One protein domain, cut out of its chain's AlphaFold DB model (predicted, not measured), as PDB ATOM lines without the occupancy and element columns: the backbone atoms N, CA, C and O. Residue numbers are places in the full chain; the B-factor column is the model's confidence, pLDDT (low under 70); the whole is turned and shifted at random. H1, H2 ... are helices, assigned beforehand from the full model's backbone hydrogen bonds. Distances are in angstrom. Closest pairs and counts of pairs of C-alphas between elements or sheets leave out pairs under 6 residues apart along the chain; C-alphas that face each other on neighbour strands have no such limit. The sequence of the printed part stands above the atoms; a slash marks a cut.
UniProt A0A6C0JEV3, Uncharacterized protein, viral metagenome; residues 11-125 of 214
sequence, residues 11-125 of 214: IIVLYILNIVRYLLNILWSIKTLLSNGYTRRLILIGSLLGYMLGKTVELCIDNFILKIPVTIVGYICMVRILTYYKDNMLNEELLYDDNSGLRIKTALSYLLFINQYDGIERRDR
ATOM      1  N   ILE A  11      73.790  49.741 122.453       87.88
ATOM      2  CA  ILE A  11      73.275  49.906 121.084       87.88
ATOM      3  C   ILE A  11      73.909  51.125 120.397       87.88
ATOM      4  O   ILE A  11      74.321  51.032 119.240       87.88
ATOM      5  N   ILE A  12      74.036  52.254 121.103       88.94
ATOM      6  CA  ILE A  12      74.698  53.454 120.569       88.94
ATOM      7  C   ILE A  12      76.165  53.169 120.248       88.94
ATOM      8  O   ILE A  12      76.635  53.536 119.171       88.94
ATOM      9  N   VAL A  13      76.889  52.500 121.146       90.19
ATOM     10  CA  VAL A  13      78.299  52.147 120.930       90.19
ATOM     11  C   VAL A  13      78.451  51.245 119.703       90.19
ATOM     12  O   VAL A  13      79.284  51.529 118.844       90.19
ATOM     13  N   LEU A  14      77.606  50.223 119.552       85.44
ATOM     14  CA  LEU A  14      77.597  49.356 118.367       85.44
ATOM     15  C   LEU A  14      77.303  50.137 117.080       85.44
ATOM     16  O   LEU A  14      77.915  49.883 116.038       85.44
ATOM     17  N   TYR A  15      76.395  51.110 117.136       88.94
ATOM     18  CA  TYR A  15      76.086  51.964 115.995       88.94
ATOM     19  C   TYR A  15      77.277  52.849 115.600       88.94
ATOM     20  O   TYR A  15      77.637  52.913 114.423       88.94
ATOM     21  N   ILE A  16      77.947  53.464 116.578       87.81
ATOM     22  CA  ILE A  16      79.158  54.266 116.357       87.81
ATOM     23  C   ILE A  16      80.273  53.404 115.755       87.81
ATOM     24  O   ILE A  16      80.879  53.802 114.760       87.81
ATOM     25  N   LEU A  17      80.518  52.208 116.295       84.19
ATOM     26  CA  LEU A  17      81.535  51.286 115.774       84.19
ATOM     27  C   LEU A  17      81.251  50.883 114.322       84.19
ATOM     28  O   LEU A  17      82.164  50.861 113.493       84.19
ATOM     29  N   ASN A  18      79.983  50.637 113.981       84.38
ATOM     30  CA  ASN A  18      79.578  50.365 112.604       84.38
ATOM     31  C   ASN A  18      79.850  51.558 111.676       84.38
ATOM     32  O   ASN A  18      80.388  51.359 110.587       84.38
ATOM     33  N   ILE A  19      79.529  52.789 112.093       85.56
ATOM     34  CA  ILE A  19      79.820  54.000 111.307       85.56
ATOM     35  C   ILE A  19      81.324  54.144 111.069       85.56
ATOM     36  O   ILE A  19      81.750  54.361 109.935       85.56
ATOM     37  N   VAL A  20      82.131  53.997 112.120       86.88
ATOM     38  CA  VAL A  20      83.593  54.101 112.029       86.88
ATOM     39  C   VAL A  20      84.147  53.061 111.057       86.88
ATOM     40  O   VAL A  20      84.964  53.400 110.200       86.88
ATOM     41  N   ARG A  21      83.652  51.818 111.115       83.00
ATOM     42  CA  ARG A  21      84.005  50.765 110.154       83.00
ATOM     43  C   ARG A  21      83.688  51.172 108.715       83.00
ATOM     44  O   ARG A  21      84.552  51.041 107.848       83.00
ATOM     45  N   TYR A  22      82.477  51.665 108.454       81.88
ATOM     46  CA  TYR A  22      82.092  52.108 107.111       81.88
ATOM     47  C   TYR A  22      82.990  53.244 106.614       81.88
ATOM     48  O   TYR A  22      83.474  53.184 105.486       81.88
ATOM     49  N   LEU A  23      83.286  54.234 107.461       85.81
ATOM     50  CA  LEU A  23      84.188  55.335 107.118       85.81
ATOM     51  C   LEU A  23      85.593  54.843 106.744       85.81
ATOM     52  O   LEU A  23      86.147  55.285 105.738       85.81
ATOM     53  N   LEU A  24      86.158  53.908 107.513       85.88
ATOM     54  CA  LEU A  24      87.472  53.314 107.235       85.88
ATOM     55  C   LEU A  24      87.495  52.567 105.897       85.88
ATOM     56  O   LEU A  24      88.436  52.733 105.120       85.88
ATOM     57  N   ASN A  25      86.454  51.787 105.603       84.31
ATOM     58  CA  ASN A  25      86.348  51.055 104.340       84.31
ATOM     59  C   ASN A  25      86.155  51.998 103.143       84.31
ATOM     60  O   ASN A  25      86.771  51.790 102.098       84.31
ATOM     61  N   ILE A  26      85.386  53.081 103.294       85.38
ATOM     62  CA  ILE A  26      85.255  54.121 102.261       85.38
ATOM     63  C   ILE A  26      86.610  54.791 102.007       85.38
ATOM     64  O   ILE A  26      87.028  54.925 100.856       85.38
ATOM     65  N   LEU A  27      87.333  55.168 103.064       86.50
ATOM     66  CA  LEU A  27      88.636  55.820 102.934       86.50
ATOM     67  C   LEU A  27      89.667  54.900 102.265       86.50
ATOM     68  O   LEU A  27      90.405  55.326 101.371       86.50
ATOM     69  N   TRP A  28      89.682  53.624 102.652       88.69
ATOM     70  CA  TRP A  28      90.494  52.595 102.009       88.69
ATOM     71  C   TRP A  28      90.145  52.431 100.526       88.69
ATOM     72  O   TRP A  28      91.038  52.348  99.682       88.69
ATOM     73  N   SER A  29      88.857  52.451 100.193       83.94
ATOM     74  CA  SER A  29      88.378  52.304  98.818       83.94
ATOM     75  C   SER A  29      88.815  53.465  97.936       83.94
ATOM     76  O   SER A  29      89.327  53.250  96.838       83.94
ATOM     77  N   ILE A  30      88.711  54.695  98.444       84.94
ATOM     78  CA  ILE A  30      89.205  55.896  97.761       84.94
ATOM     79  C   ILE A  30      90.715  55.789  97.528       84.94
ATOM     80  O   ILE A  30      91.182  56.008  96.410       84.94
ATOM     81  N   LYS A  31      91.488  55.399  98.552       87.38
ATOM     82  CA  LYS A  31      92.940  55.198  98.428       87.38
ATOM     83  C   LYS A  31      93.271  54.155  97.352       87.38
ATOM     84  O   LYS A  31      94.129  54.404  96.506       87.38
ATOM     85  N   THR A  32      92.588  53.014  97.365       82.25
ATOM     86  CA  THR A  32      92.807  51.905  96.423       82.25
ATOM     87  C   THR A  32      92.458  52.310  94.990       82.25
ATOM     88  O   THR A  32      93.237  52.061  94.068       82.25
ATOM     89  N   LEU A  33      91.347  53.021  94.792       80.81
ATOM     90  CA  LEU A  33      90.958  53.560  93.487       80.81
ATOM     91  C   LEU A  33      91.924  54.646  92.985       80.81
ATOM     92  O   LEU A  33      92.167  54.730  91.786       80.81
ATOM     93  N   LEU A  34      92.513  55.463  93.860       80.00
ATOM     94  CA  LEU A  34      93.491  56.489  93.460       80.00
ATOM     95  C   LEU A  34      94.893  55.927  93.188       80.00
ATOM     96  O   LEU A  34      95.665  56.543  92.447       80.00
ATOM     97  N   SER A  35      95.225  54.772  93.765       80.81
ATOM     98  CA  SER A  35      96.494  54.078  93.527       80.81
ATOM     99  C   SER A  35      96.612  53.569  92.089       80.81
ATOM    100  O   SER A  35      97.694  53.598  91.501       80.81
ATOM    101  N   ASN A  36      95.500  53.135  91.495       76.12
ATOM    102  CA  ASN A  36      95.490  52.597  90.141       76.12
ATOM    103  C   ASN A  36      95.467  53.718  89.094       76.12
ATOM    104  O   ASN A  36      94.639  54.631  89.124       76.12
ATOM    105  N   GLY A  37      96.396  53.650  88.135       71.81
ATOM    106  CA  GLY A  37      96.601  54.709  87.143       71.81
ATOM    107  C   GLY A  37      95.371  54.986  86.276       71.81
ATOM    108  O   GLY A  37      95.108  56.140  85.935       71.81
ATOM    109  N   TYR A  38      94.602  53.943  85.960       70.12
ATOM    110  CA  TYR A  38      93.406  54.023  85.126       70.12
ATOM    111  C   TYR A  38      92.218  54.674  85.853       70.12
ATOM    112  O   TYR A  38      91.692  55.694  85.404       70.12
ATOM    113  N   THR A  39      91.844  54.159  87.023       72.69
ATOM    114  CA  THR A  39      90.755  54.702  87.855       72.69
ATOM    115  C   THR A  39      91.051  56.125  88.322       72.69
ATOM    116  O   THR A  39      90.152  56.964  88.335       72.69
ATOM    117  N   ARG A  40      92.317  56.465  88.598       79.12
ATOM    118  CA  ARG A  40      92.723  57.850  88.883       79.12
ATOM    119  C   ARG A  40      92.431  58.795  87.715       79.12
ATOM    120  O   ARG A  40      91.910  59.887  87.934       79.12
ATOM    121  N   ARG A  41      92.750  58.397  86.477       78.31
ATOM    122  CA  ARG A  41      92.440  59.200  85.278       78.31
ATOM    123  C   ARG A  41      90.933  59.362  85.098       78.31
ATOM    124  O   ARG A  41      90.489  60.466  84.801       78.31
ATOM    125  N   LEU A  42      90.157  58.307  85.342       78.00
ATOM    126  CA  LEU A  42      88.698  58.372  85.285       78.00
ATOM    127  C   LEU A  42      88.127  59.379  86.291       78.00
ATOM    128  O   LEU A  42      87.306  60.209  85.915       78.00
ATOM    129  N   ILE A  43      88.583  59.342  87.547       78.50
ATOM    130  CA  ILE A  43      88.137  60.272  88.595       78.50
ATOM    131  C   ILE A  43      88.458  61.718  88.205       78.50
ATOM    132  O   ILE A  43      87.609  62.596  88.351       78.50
ATOM    133  N   LEU A  44      89.652  61.973  87.658       80.19
ATOM    134  CA  LEU A  44      90.038  63.307  87.190       80.19
ATOM    135  C   LEU A  44      89.150  63.792  86.040       80.19
ATOM    136  O   LEU A  44      88.650  64.915  86.086       80.19
ATOM    137  N   ILE A  45      88.917  62.946  85.033       79.69
ATOM    138  CA  ILE A  45      88.055  63.281  83.891       79.69
ATOM    139  C   ILE A  45      86.617  63.524  84.362       79.69
ATOM    140  O   ILE A  45      86.013  64.523  83.979       79.69
ATOM    141  N   GLY A  46      86.084  62.664  85.234       80.00
ATOM    142  CA  GLY A  46      84.744  62.811  85.803       80.00
ATOM    143  C   GLY A  46      84.592  64.084  86.638       80.00
ATOM    144  O   GLY A  46      83.610  64.805  86.474       80.00
ATOM    145  N   SER A  47      85.582  64.413  87.474       81.50
ATOM    146  CA  SER A  47      85.585  65.644  88.276       81.50
ATOM    147  C   SER A  47      85.640  66.895  87.402       81.50
ATOM    148  O   SER A  47      84.922  67.858  87.673       81.50
ATOM    149  N   LEU A  48      86.468  66.897  86.354       81.62
ATOM    150  CA  LEU A  48      86.541  68.005  85.401       81.62
ATOM    151  C   LEU A  48      85.224  68.160  84.644       81.62
ATOM    152  O   LEU A  48      84.698  69.265  84.549       81.62
ATOM    153  N   LEU A  49      84.657  67.058  84.153       81.31
ATOM    154  CA  LEU A  49      83.392  67.076  83.427       81.31
ATOM    155  C   LEU A  49      82.243  67.560  84.320       81.31
ATOM    156  O   LEU A  49      81.446  68.388  83.889       81.31
ATOM    157  N   GLY A  50      82.188  67.110  85.577       81.50
ATOM    158  CA  GLY A  50      81.210  67.568  86.564       81.50
ATOM    159  C   GLY A  50      81.358  69.051  86.902       81.50
ATOM    160  O   GLY A  50      80.360  69.770  86.940       81.50
ATOM    161  N   TYR A  51      82.593  69.535  87.073       85.19
ATOM    162  CA  TYR A  51      82.868  70.959  87.277       85.19
ATOM    163  C   TYR A  51      82.404  71.803  86.084       85.19
ATOM    164  O   TYR A  51      81.708  72.804  86.267       85.19
ATOM    165  N   MET A  52      82.730  71.372  84.862       81.62
ATOM    166  CA  MET A  52      82.314  72.045  83.630       81.62
ATOM    167  C   MET A  52      80.791  72.056  83.491       81.62
ATOM    168  O   MET A  52      80.219  73.098  83.174       81.62
ATOM    169  N   LEU A  53      80.114  70.940  83.783       81.19
ATOM    170  CA  LEU A  53      78.653  70.863  83.766       81.19
ATOM    171  C   LEU A  53      78.030  71.822  84.789       81.19
ATOM    172  O   LEU A  53      77.129  72.584  84.447       81.19
ATOM    173  N   GLY A  54      78.545  71.832  86.023       81.88
ATOM    174  CA  GLY A  54      78.078  72.723  87.084       81.88
ATOM    175  C   GLY A  54      78.235  74.196  86.711       81.88
ATOM    176  O   GLY A  54      77.279  74.962  86.822       81.88
ATOM    177  N   LYS A  55      79.400  74.578  86.176       84.19
ATOM    178  CA  LYS A  55      79.648  75.946  85.698       84.19
ATOM    179  C   LYS A  55      78.791  76.323  84.494       84.19
ATOM    180  O   LYS A  55      78.323  77.452  84.421       84.19
ATOM    181  N   THR A  56      78.542  75.385  83.585       81.00
ATOM    182  CA  THR A  56      77.667  75.607  82.423       81.00
ATOM    183  C   THR A  56      76.229  75.862  82.870       81.00
ATOM    184  O   THR A  56      75.594  76.795  82.390       81.00
ATOM    185  N   VAL A  57      75.724  75.091  83.838       81.56
ATOM    186  CA  VAL A  57      74.390  75.312  84.423       81.56
ATOM    187  C   VAL A  57      74.319  76.647  85.162       81.56
ATOM    188  O   VAL A  57      73.307  77.336  85.080       81.56
ATOM    189  N   GLU A  58      75.380  77.027  85.875       82.31
ATOM    190  CA  GLU A  58      75.430  78.289  86.612       82.31
ATOM    191  C   GLU A  58      75.418  79.514  85.685       82.31
ATOM    192  O   GLU A  58      74.730  80.480  86.000       82.31
ATOM    193  N   LEU A  59      76.141  79.459  84.558       80.94
ATOM    194  CA  LEU A  59      76.319  80.581  83.628       80.94
ATOM    195  C   LEU A  59      75.239  80.685  82.545       80.94
ATOM    196  O   LEU A  59      74.918  81.788  82.120       80.94
ATOM    197  N   CYS A  60      74.711  79.563  82.048       77.75
ATOM    198  CA  CYS A  60      73.727  79.583  80.958       77.75
ATOM    199  C   CYS A  60      72.277  79.666  81.444       77.75
ATOM    200  O   CYS A  60      71.386  79.919  80.632       77.75
ATOM    201  N   ILE A  61      72.010  79.403  82.726       78.50
ATOM    202  CA  ILE A  61      70.647  79.337  83.256       78.50
ATOM    203  C   ILE A  61      70.517  80.300  84.428       78.50
ATOM    204  O   ILE A  61      70.779  79.940  85.569       78.50
ATOM    205  N   ASP A  62      70.031  81.508  84.172       77.38
ATOM    206  CA  ASP A  62      69.747  82.473  85.243       77.38
ATOM    207  C   ASP A  62      68.487  82.088  86.039       77.38
ATOM    208  O   ASP A  62      68.386  82.310  87.248       77.38
ATOM    209  N   ASN A  63      67.535  81.425  85.374       83.25
ATOM    210  CA  ASN A  63      66.267  81.010  85.963       83.25
ATOM    211  C   ASN A  63      66.446  79.821  86.918       83.25
ATOM    212  O   ASN A  63      66.629  78.683  86.486       83.25
ATOM    213  N   PHE A  64      66.284  80.060  88.223       79.06
ATOM    214  CA  PHE A  64      66.387  79.026  89.266       79.06
ATOM    215  C   PHE A  64      65.503  77.794  88.997       79.06
ATOM    216  O   PHE A  64      65.932  76.662  89.203       79.06
ATOM    217  N   ILE A  65      64.298  78.005  88.458       82.19
ATOM    218  CA  ILE A  65      63.336  76.936  88.146       82.19
ATOM    219  C   ILE A  65      63.862  75.988  87.055       82.19
ATOM    220  O   ILE A  65      63.602  74.792  87.117       82.19
ATOM    221  N   LEU A  66      64.632  76.495  86.085       80.44
ATOM    222  CA  LEU A  66      65.228  75.697  85.003       80.44
ATOM    223  C   LEU A  66      66.539  75.017  85.416       80.44
ATOM    224  O   LEU A  66      66.922  74.026  84.797       80.44
ATOM    225  N   LYS A  67      67.198  75.483  86.486       81.12
ATOM    226  CA  LYS A  67      68.401  74.820  87.017       81.12
ATOM    227  C   LYS A  67      68.084  73.400  87.473       81.12
ATOM    228  O   LYS A  67      68.831  72.488  87.150       81.12
ATOM    229  N   ILE A  68      66.959  73.208  88.161       83.06
ATOM    230  CA  ILE A  68      66.547  71.917  88.732       83.06
ATOM    231  C   ILE A  68      66.373  70.814  87.663       83.06
ATOM    232  O   ILE A  68      67.002  69.767  87.792       83.06
ATOM    233  N   PRO A  69      65.576  70.980  86.590       86.00
ATOM    234  CA  PRO A  69      65.444  69.937  85.575       86.00
ATOM    235  C   PRO A  69      66.752  69.694  84.813       86.00
ATOM    236  O   PRO A  69      67.057  68.549  84.487       86.00
ATOM    237  N   VAL A  70      67.562  70.729  84.565       81.81
ATOM    238  CA  VAL A  70      68.838  70.565  83.852       81.81
ATOM    239  C   VAL A  70      69.873  69.833  84.703       81.81
ATOM    240  O   VAL A  70      70.581  68.974  84.178       81.81
ATOM    241  N   THR A  71      69.938  70.088  86.012       80.81
ATOM    242  CA  THR A  71      70.804  69.307  86.908       80.81
ATOM    243  C   THR A  71      70.348  67.857  87.007       80.81
ATOM    244  O   THR A  71      71.199  66.971  87.009       80.81
ATOM    245  N   ILE A  72      69.039  67.586  87.006       84.94
ATOM    246  CA  ILE A  72      68.501  66.216  86.975       84.94
ATOM    247  C   ILE A  72      68.903  65.497  85.679       84.94
ATOM    248  O   ILE A  72      69.393  64.371  85.733       84.94
ATOM    249  N   VAL A  73      68.756  66.138  84.516       83.94
ATOM    250  CA  VAL A  73      69.178  65.554  83.228       83.94
ATOM    251  C   VAL A  73      70.692  65.332  83.199       83.94
ATOM    252  O   VAL A  73      71.149  64.260  82.807       83.94
ATOM    253  N   GLY A  74      71.474  66.306  83.673       80.06
ATOM    254  CA  GLY A  74      72.924  66.185  83.808       80.06
ATOM    255  C   GLY A  74      73.337  65.017  84.704       80.06
ATOM    256  O   GLY A  74      74.221  64.240  84.341       80.06
ATOM    257  N   TYR A  75      72.647  64.840  85.829       81.12
ATOM    258  CA  TYR A  75      72.836  63.710  86.732       81.12
ATOM    259  C   TYR A  75      72.531  62.373  86.045       81.12
ATOM    260  O   TYR A  75      73.354  61.462  86.092       81.12
ATOM    261  N   ILE A  76      71.404  62.260  85.336       83.38
ATOM    262  CA  ILE A  76      71.034  61.037  84.604       83.38
ATOM    263  C   ILE A  76      72.077  60.699  83.529       83.38
ATOM    264  O   ILE A  76      72.468  59.538  83.392       83.38
ATOM    265  N   CYS A  77      72.567  61.695  82.789       78.19
ATOM    266  CA  CYS A  77      73.629  61.503  81.800       78.19
ATOM    267  C   CYS A  77      74.919  60.981  82.443       78.19
ATOM    268  O   CYS A  77      75.510  60.027  81.934       78.19
ATOM    269  N   MET A  78      75.324  61.545  83.582       76.44
ATOM    270  CA  MET A  78      76.489  61.072  84.335       76.44
ATOM    271  C   MET A  78      76.315  59.629  84.818       76.44
ATOM    272  O   MET A  78      77.208  58.808  84.610       76.44
ATOM    273  N   VAL A  79      75.154  59.286  85.386       76.88
ATOM    274  CA  VAL A  79      74.836  57.910  85.813       76.88
ATOM    275  C   VAL A  79      74.907  56.938  84.633       76.88
ATOM    276  O   VAL A  79      75.415  55.824  84.766       76.88
ATOM    277  N   ARG A  80      74.457  57.355  83.447       79.62
ATOM    278  CA  ARG A  80      74.480  56.519  82.242       79.62
ATOM    279  C   ARG A  80      75.894  56.296  81.700       79.62
ATOM    280  O   ARG A  80      76.229  55.165  81.359       79.62
ATOM    281  N   ILE A  81      76.729  57.337  81.670       74.25
ATOM    282  CA  ILE A  81      78.160  57.226  81.322       74.25
ATOM    283  C   ILE A  81      78.864  56.279  82.296       74.25
ATOM    284  O   ILE A  81      79.670  55.443  81.893       74.25
ATOM    285  N   LEU A  82      78.525  56.379  83.577       71.25
ATOM    286  CA  LEU A  82      79.113  55.543  84.603       71.25
ATOM    287  C   LEU A  82      78.685  54.073  84.492       71.25
ATOM    288  O   LEU A  82      79.504  53.175  84.666       71.25
ATOM    289  N   THR A  83      77.419  53.827  84.152       70.06
ATOM    290  CA  THR A  83      76.904  52.473  83.890       70.06
ATOM    291  C   THR A  83      77.610  51.854  82.682       70.06
ATOM    292  O   THR A  83      78.060  50.717  82.744       70.06
ATOM    293  N   TYR A  84      77.813  52.633  81.617       72.19
ATOM    294  CA  TYR A  84      78.591  52.202  80.454       72.19
ATOM    295  C   TYR A  84      80.046  51.856  80.814       72.19
ATOM    296  O   TYR A  84      80.582  50.845  80.366       72.19
ATOM    297  N   TYR A  85      80.684  52.672  81.659       68.81
ATOM    298  CA  TYR A  85      82.026  52.391  82.168       68.81
ATOM    299  C   TYR A  85      82.079  51.076  82.960       68.81
ATOM    300  O   TYR A  85      82.985  50.266  82.758       68.81
ATOM    301  N   LYS A  86      81.094  50.844  83.831       67.75
ATOM    302  CA  LYS A  86      80.964  49.608  84.607       67.75
ATOM    303  C   LYS A  86      80.842  48.374  83.711       67.75
ATOM    304  O   LYS A  86      81.521  47.385  83.964       67.75
ATOM    305  N   ASP A  87      79.992  48.424  82.694       66.88
ATOM    306  CA  ASP A  87      79.657  47.226  81.920       66.88
ATOM    307  C   ASP A  87      80.740  46.868  80.887       66.88
ATOM    308  O   ASP A  87      81.000  45.683  80.677       66.88
ATOM    309  N   ASN A  88      81.429  47.862  80.312       63.69
ATOM    310  CA  ASN A  88      82.413  47.630  79.247       63.69
ATOM    311  C   ASN A  88      83.875  47.690  79.725       63.69
ATOM    312  O   ASN A  88      84.669  46.835  79.361       63.69
ATOM    313  N   MET A  89      84.267  48.657  80.562       59.31
ATOM    314  CA  MET A  89      85.690  48.867  80.903       59.31
ATOM    315  C   MET A  89      86.155  48.061  82.124       59.31
ATOM    316  O   MET A  89      87.300  47.617  82.183       59.31
ATOM    317  N   LEU A  90      85.275  47.843  83.107       62.72
ATOM    318  CA  LEU A  90      85.590  47.059  84.312       62.72
ATOM    319  C   LEU A  90      85.664  45.546  84.051       62.72
ATOM    320  O   LEU A  90      86.297  44.830  84.829       62.72
ATOM    321  N   ASN A  91      85.038  45.069  82.971       59.88
ATOM    322  CA  ASN A  91      84.988  43.650  82.619       59.88
ATOM    323  C   ASN A  91      86.099  43.216  81.646       59.88
ATOM    324  O   ASN A  91      86.432  42.036  81.628       59.88
ATOM    325  N   GLU A  92      86.678  44.135  80.866       55.03
ATOM    326  CA  GLU A  92      87.528  43.778  79.717       55.03
ATOM    327  C   GLU A  92      89.043  43.904  79.992       55.03
ATOM    328  O   GLU A  92      89.815  43.101  79.477       55.03
ATOM    329  N   GLU A  93      89.492  44.829  80.858       51.22
ATOM    330  CA  GLU A  93      90.937  45.112  81.040       51.22
ATOM    331  C   GLU A  93      91.444  44.988  82.495       51.22
ATOM    332  O   GLU A  93      92.627  44.767  82.739       51.22
ATOM    333  N   LEU A  94      90.554  45.051  83.492       52.03
ATOM    334  CA  LEU A  94      90.915  45.008  84.920       52.03
ATOM    335  C   LEU A  94      91.072  43.585  85.500       52.03
ATOM    336  O   LEU A  94      91.324  43.421  86.693       52.03
ATOM    337  N   LEU A  95      90.849  42.559  84.675       53.28
ATOM    338  CA  LEU A  95      90.693  41.151  85.066       53.28
ATOM    339  C   LEU A  95      91.955  40.297  84.854       53.28
ATOM    340  O   LEU A  95      91.909  39.092  85.078       53.28
ATOM    341  N   TYR A  96      93.071  40.894  84.425       51.62
ATOM    342  CA  TYR A  96      94.299  40.146  84.121       51.62
ATOM    343  C   TYR A  96      95.190  39.878  85.351       51.62
ATOM    344  O   TYR A  96      96.087  39.044  85.289       51.62
ATOM    345  N   ASP A  97      94.932  40.542  86.482       56.69
ATOM    346  CA  ASP A  97      95.591  40.267  87.762       56.69
ATOM    347  C   ASP A  97      94.524  39.992  88.831       56.69
ATOM    348  O   ASP A  97      93.810  40.894  89.280       56.69
ATOM    349  N   ASP A  98      94.387  38.712  89.183       63.38
ATOM    350  CA  ASP A  98      93.289  38.157  89.986       63.38
ATOM    351  C   ASP A  98      93.116  38.903  91.324       63.38
ATOM    352  O   ASP A  98      92.004  39.199  91.766       63.38
ATOM    353  N   ASN A  99      94.227  39.331  91.933       70.12
ATOM    354  CA  ASN A  99      94.202  39.959  93.250       70.12
ATOM    355  C   ASN A  99      93.948  41.480  93.198       70.12
ATOM    356  O   ASN A  99      93.187  42.017  94.008       70.12
ATOM    357  N   SER A 100      94.545  42.211  92.249       68.75
ATOM    358  CA  SER A 100      94.321  43.662  92.140       68.75
ATOM    359  C   SER A 100      92.940  43.995  91.578       68.75
ATOM    360  O   SER A 100      92.281  44.906  92.090       68.75
ATOM    361  N   GLY A 101      92.450  43.212  90.613       71.62
ATOM    362  CA  GLY A 101      91.095  43.335  90.079       71.62
ATOM    363  C   GLY A 101      90.032  43.113  91.157       71.62
ATOM    364  O   GLY A 101      89.086  43.900  91.265       71.62
ATOM    365  N   LEU A 102      90.218  42.104  92.018       75.12
ATOM    366  CA  LEU A 102      89.324  41.844  93.148       75.12
ATOM    367  C   LEU A 102      89.314  43.011  94.143       75.12
ATOM    368  O   LEU A 102      88.239  43.483  94.512       75.12
ATOM    369  N   ARG A 103      90.485  43.549  94.513       77.44
ATOM    370  CA  ARG A 103      90.581  44.708  95.426       77.44
ATOM    371  C   ARG A 103      89.865  45.940  94.882       77.44
ATOM    372  O   ARG A 103      89.229  46.663  95.647       77.44
ATOM    373  N   ILE A 104      89.932  46.174  93.573       77.44
ATOM    374  CA  ILE A 104      89.243  47.303  92.939       77.44
ATOM    375  C   ILE A 104      87.730  47.091  92.935       77.44
ATOM    376  O   ILE A 104      86.990  48.028  93.232       77.44
ATOM    377  N   LYS A 105      87.259  45.870  92.657       75.38
ATOM    378  CA  LYS A 105      85.831  45.529  92.741       75.38
ATOM    379  C   LYS A 105      85.298  45.718  94.161       75.38
ATOM    380  O   LYS A 105      84.261  46.357  94.334       75.38
ATOM    381  N   THR A 106      86.037  45.255  95.168       77.12
ATOM    382  CA  THR A 106      85.696  45.460  96.583       77.12
ATOM    383  C   THR A 106      85.647  46.949  96.931       77.12
ATOM    384  O   THR A 106      84.672  47.412  97.521       77.12
ATOM    385  N   ALA A 107      86.639  47.731  96.496       78.44
ATOM    386  CA  ALA A 107      86.655  49.178  96.704       78.44
ATOM    387  C   ALA A 107      85.445  49.880  96.059       78.44
ATOM    388  O   ALA A 107      84.842  50.780  96.641       78.44
ATOM    389  N   LEU A 108      85.059  49.455  94.857       76.19
ATOM    390  CA  LEU A 108      83.934  50.044  94.138       76.19
ATOM    391  C   LEU A 108      82.574  49.652  94.748       76.19
ATOM    392  O   LEU A 108      81.635  50.449  94.697       76.19
ATOM    393  N   SER A 109      82.492  48.472  95.377       76.69
ATOM    394  CA  SER A 109      81.335  48.025  96.168       76.69
ATOM    395  C   SER A 109      81.116  48.914  97.395       76.69
ATOM    396  O   SER A 109      80.011  49.413  97.596       76.69
ATOM    397  N   TYR A 110      82.169  49.203  98.168       77.06
ATOM    398  CA  TYR A 110      82.073  50.111  99.321       77.06
ATOM    399  C   TYR A 110      81.676  51.542  98.935       77.06
ATOM    400  O   TYR A 110      81.093  52.259  99.748       77.06
ATOM    401  N   LEU A 111      81.976  51.970  97.704       75.25
ATOM    402  CA  LEU A 111      81.593  53.290  97.198       75.25
ATOM    403  C   LEU A 111      80.156  53.344  96.645       75.25
ATOM    404  O   LEU A 111      79.757  54.390  96.140       75.25
ATOM    405  N   LEU A 112      79.391  52.241  96.716       68.69
ATOM    406  CA  LEU A 112      78.039  52.088  96.148       68.69
ATOM    407  C   LEU A 112      77.967  52.279  94.618       68.69
ATOM    408  O   LEU A 112      76.893  52.501  94.063       68.69
ATOM    409  N   PHE A 113      79.095  52.188  93.908       60.59
ATOM    410  CA  PHE A 113      79.136  52.333  92.443       60.59
ATOM    411  C   PHE A 113      78.705  51.053  91.709       60.59
ATOM    412  O   PHE A 113      78.301  51.097  90.546       60.59
ATOM    413  N   ILE A 114      78.782  49.903  92.379       58.84
ATOM    414  CA  ILE A 114      78.274  48.614  91.906       58.84
ATOM    415  C   ILE A 114      77.258  48.121  92.945       58.84
ATOM    416  O   ILE A 114      77.465  48.327  94.138       58.84
ATOM    417  N   ASN A 115      76.163  47.484  92.496       56.59
ATOM    418  CA  ASN A 115      75.248  46.772  93.394       56.59
ATOM    419  C   ASN A 115      76.067  45.868  94.311       56.59
ATOM    420  O   ASN A 115      76.927  45.142  93.813       56.59
ATOM    421  N   GLN A 116      75.785  45.955  95.611       53.94
ATOM    422  CA  GLN A 116      76.414  45.184  96.675       53.94
ATOM    423  C   GLN A 116      76.588  43.742  96.196       53.94
ATOM    424  O   GLN A 116      75.609  43.024  96.009       53.94
ATOM    425  N   TYR A 117      77.817  43.380  95.823       52.88
ATOM    426  CA  TYR A 117      78.067  42.105  95.163       52.88
ATOM    427  C   TYR A 117      77.861  41.030  96.225       52.88
ATOM    428  O   TYR A 117      78.639  40.971  97.184       52.88
ATOM    429  N   ASP A 118      76.798  40.240  96.076       47.88
ATOM    430  CA  ASP A 118      76.423  39.164  96.993       47.88
ATOM    431  C   ASP A 118      77.640  38.261  97.264       47.88
ATOM    432  O   ASP A 118      78.026  37.435  96.439       47.88
ATOM    433  N   GLY A 119      78.288  38.453  98.418       54.88
ATOM    434  CA  GLY A 119      79.314  37.553  98.953       54.88
ATOM    435  C   GLY A 119      80.763  38.055  99.003       54.88
ATOM    436  O   GLY A 119      81.570  37.404  99.666       54.88
ATOM    437  N   ILE A 120      81.128  39.187  98.383       54.69
ATOM    438  CA  ILE A 120      82.524  39.695  98.452       54.69
ATOM    439  C   ILE A 120      82.723  40.605  99.670       54.69
ATOM    440  O   ILE A 120      83.747  40.540 100.352       54.69
ATOM    441  N   GLU A 121      81.722  41.426  99.988       54.44
ATOM    442  CA  GLU A 121      81.750  42.302 101.155       54.44
ATOM    443  C   GLU A 121      81.500  41.471 102.422       54.44
ATOM    444  O   GLU A 121      80.363  41.230 102.834       54.44
ATOM    445  N   ARG A 122      82.573  40.991 103.062       60.12
ATOM    446  CA  ARG A 122      82.441  40.386 104.392       60.12
ATOM    447  C   ARG A 122      82.036  41.484 105.363       60.12
ATOM    448  O   ARG A 122      82.846  42.349 105.689       60.12
ATOM    449  N   ARG A 123      80.797  41.414 105.855       57.31
ATOM    450  CA  ARG A 123      80.209  42.362 106.817       57.31
ATOM    451  C   ARG A 123      81.092  42.575 108.059       57.31
ATOM    452  O   ARG A 123      81.064  43.649 108.648       57.31
ATOM    453  N   ASP A 124      81.936  41.603 108.387       62.62
ATOM    454  CA  ASP A 124      82.795  41.619 109.574       62.62
ATOM    455  C   ASP A 124      84.239  42.069 109.290       62.62
ATOM    456  O   ASP A 124      85.024  42.264 110.217       62.62
ATOM    457  N   ARG A 125      84.621  42.248 108.017       73.25
ATOM    458  CA  ARG A 125      85.995  42.581 107.622       73.25
ATOM    459  C   ARG A 125      86.168  44.088 107.434       73.25
ATOM    460  O   ARG A 125      85.382  44.754 106.761       73.25
TER     461      ARG A 125
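This is residues 11 to 125 of the 214 residues of an uncharacterized protein of viral metagenome (UniProt A0A6C0JEV3). The model is a V: a long helical hairpin, H2 and H3, makes one arm, H1 makes the other, and the short H4 packs on the later part of H1 near the corner. The hairpin is loose, its helices touching only towards their tight link, and residues 11 to 17 of H1 stick out. The 115 printed residues, with four named helices in the order H1, H2, H3, H4 and no named strand, are all helix by class. The whole is loose, with a radius of gyration of the C-alphas of 17.5 A, and flat, spanning 49 by 43 by 23 A.

H1, residues 11 to 35, and H2, residues 37 to 60, only just touch, only at the corner, with 3 pairs of C-alphas within 8 A; the closest are those of Leu 34 and Arg 40, 4.8 A apart. Their lines are about perpendicular, at 79 degrees. H2 forms a hairpin with H3, residues 64 to 92, at a shallow tilt of 16 degrees, opposite ways. Residues 53 to 58 of H2 touch residues 67 to 74 of H3, the closest C-alphas being those of Val 57 and Lys 67, 6.5 A apart. H4, residues 98 to 110, touches H1 at residues 25 to 33 alone, at a steep tilt of 49 degrees, opposite ways; the closest C-alphas, of Ser 29 and Ala 107, are 4.1 A apart. H3 and H4 are near each other, with 5 pairs of C-alphas within 10 A. H1 and H3 are apart, as are H2 and H4. Every O i to N i+4 pair is within hydrogen-bond range in H1, H2 and H4, and 20 of 25 are in H3.

H1 begins at C-alpha 11 (73.275, 49.906, 121.084) and is 36.3 A long. H2 is 34.4 A long. H3, 42.2 A long, has a kink of 26 degrees near residue 86. H4 ends at C-alpha 110 (82.073, 50.111, 99.321).

The two C-alphas farthest apart, of Asn 63 and Asp 98, are 50.8 A apart. The printed part has no cut, and the three links between helices are tight. Residues 111 to 125 hold no named element. Confidence is under 70 at residues 85 to 98, 100 and 112 to 124.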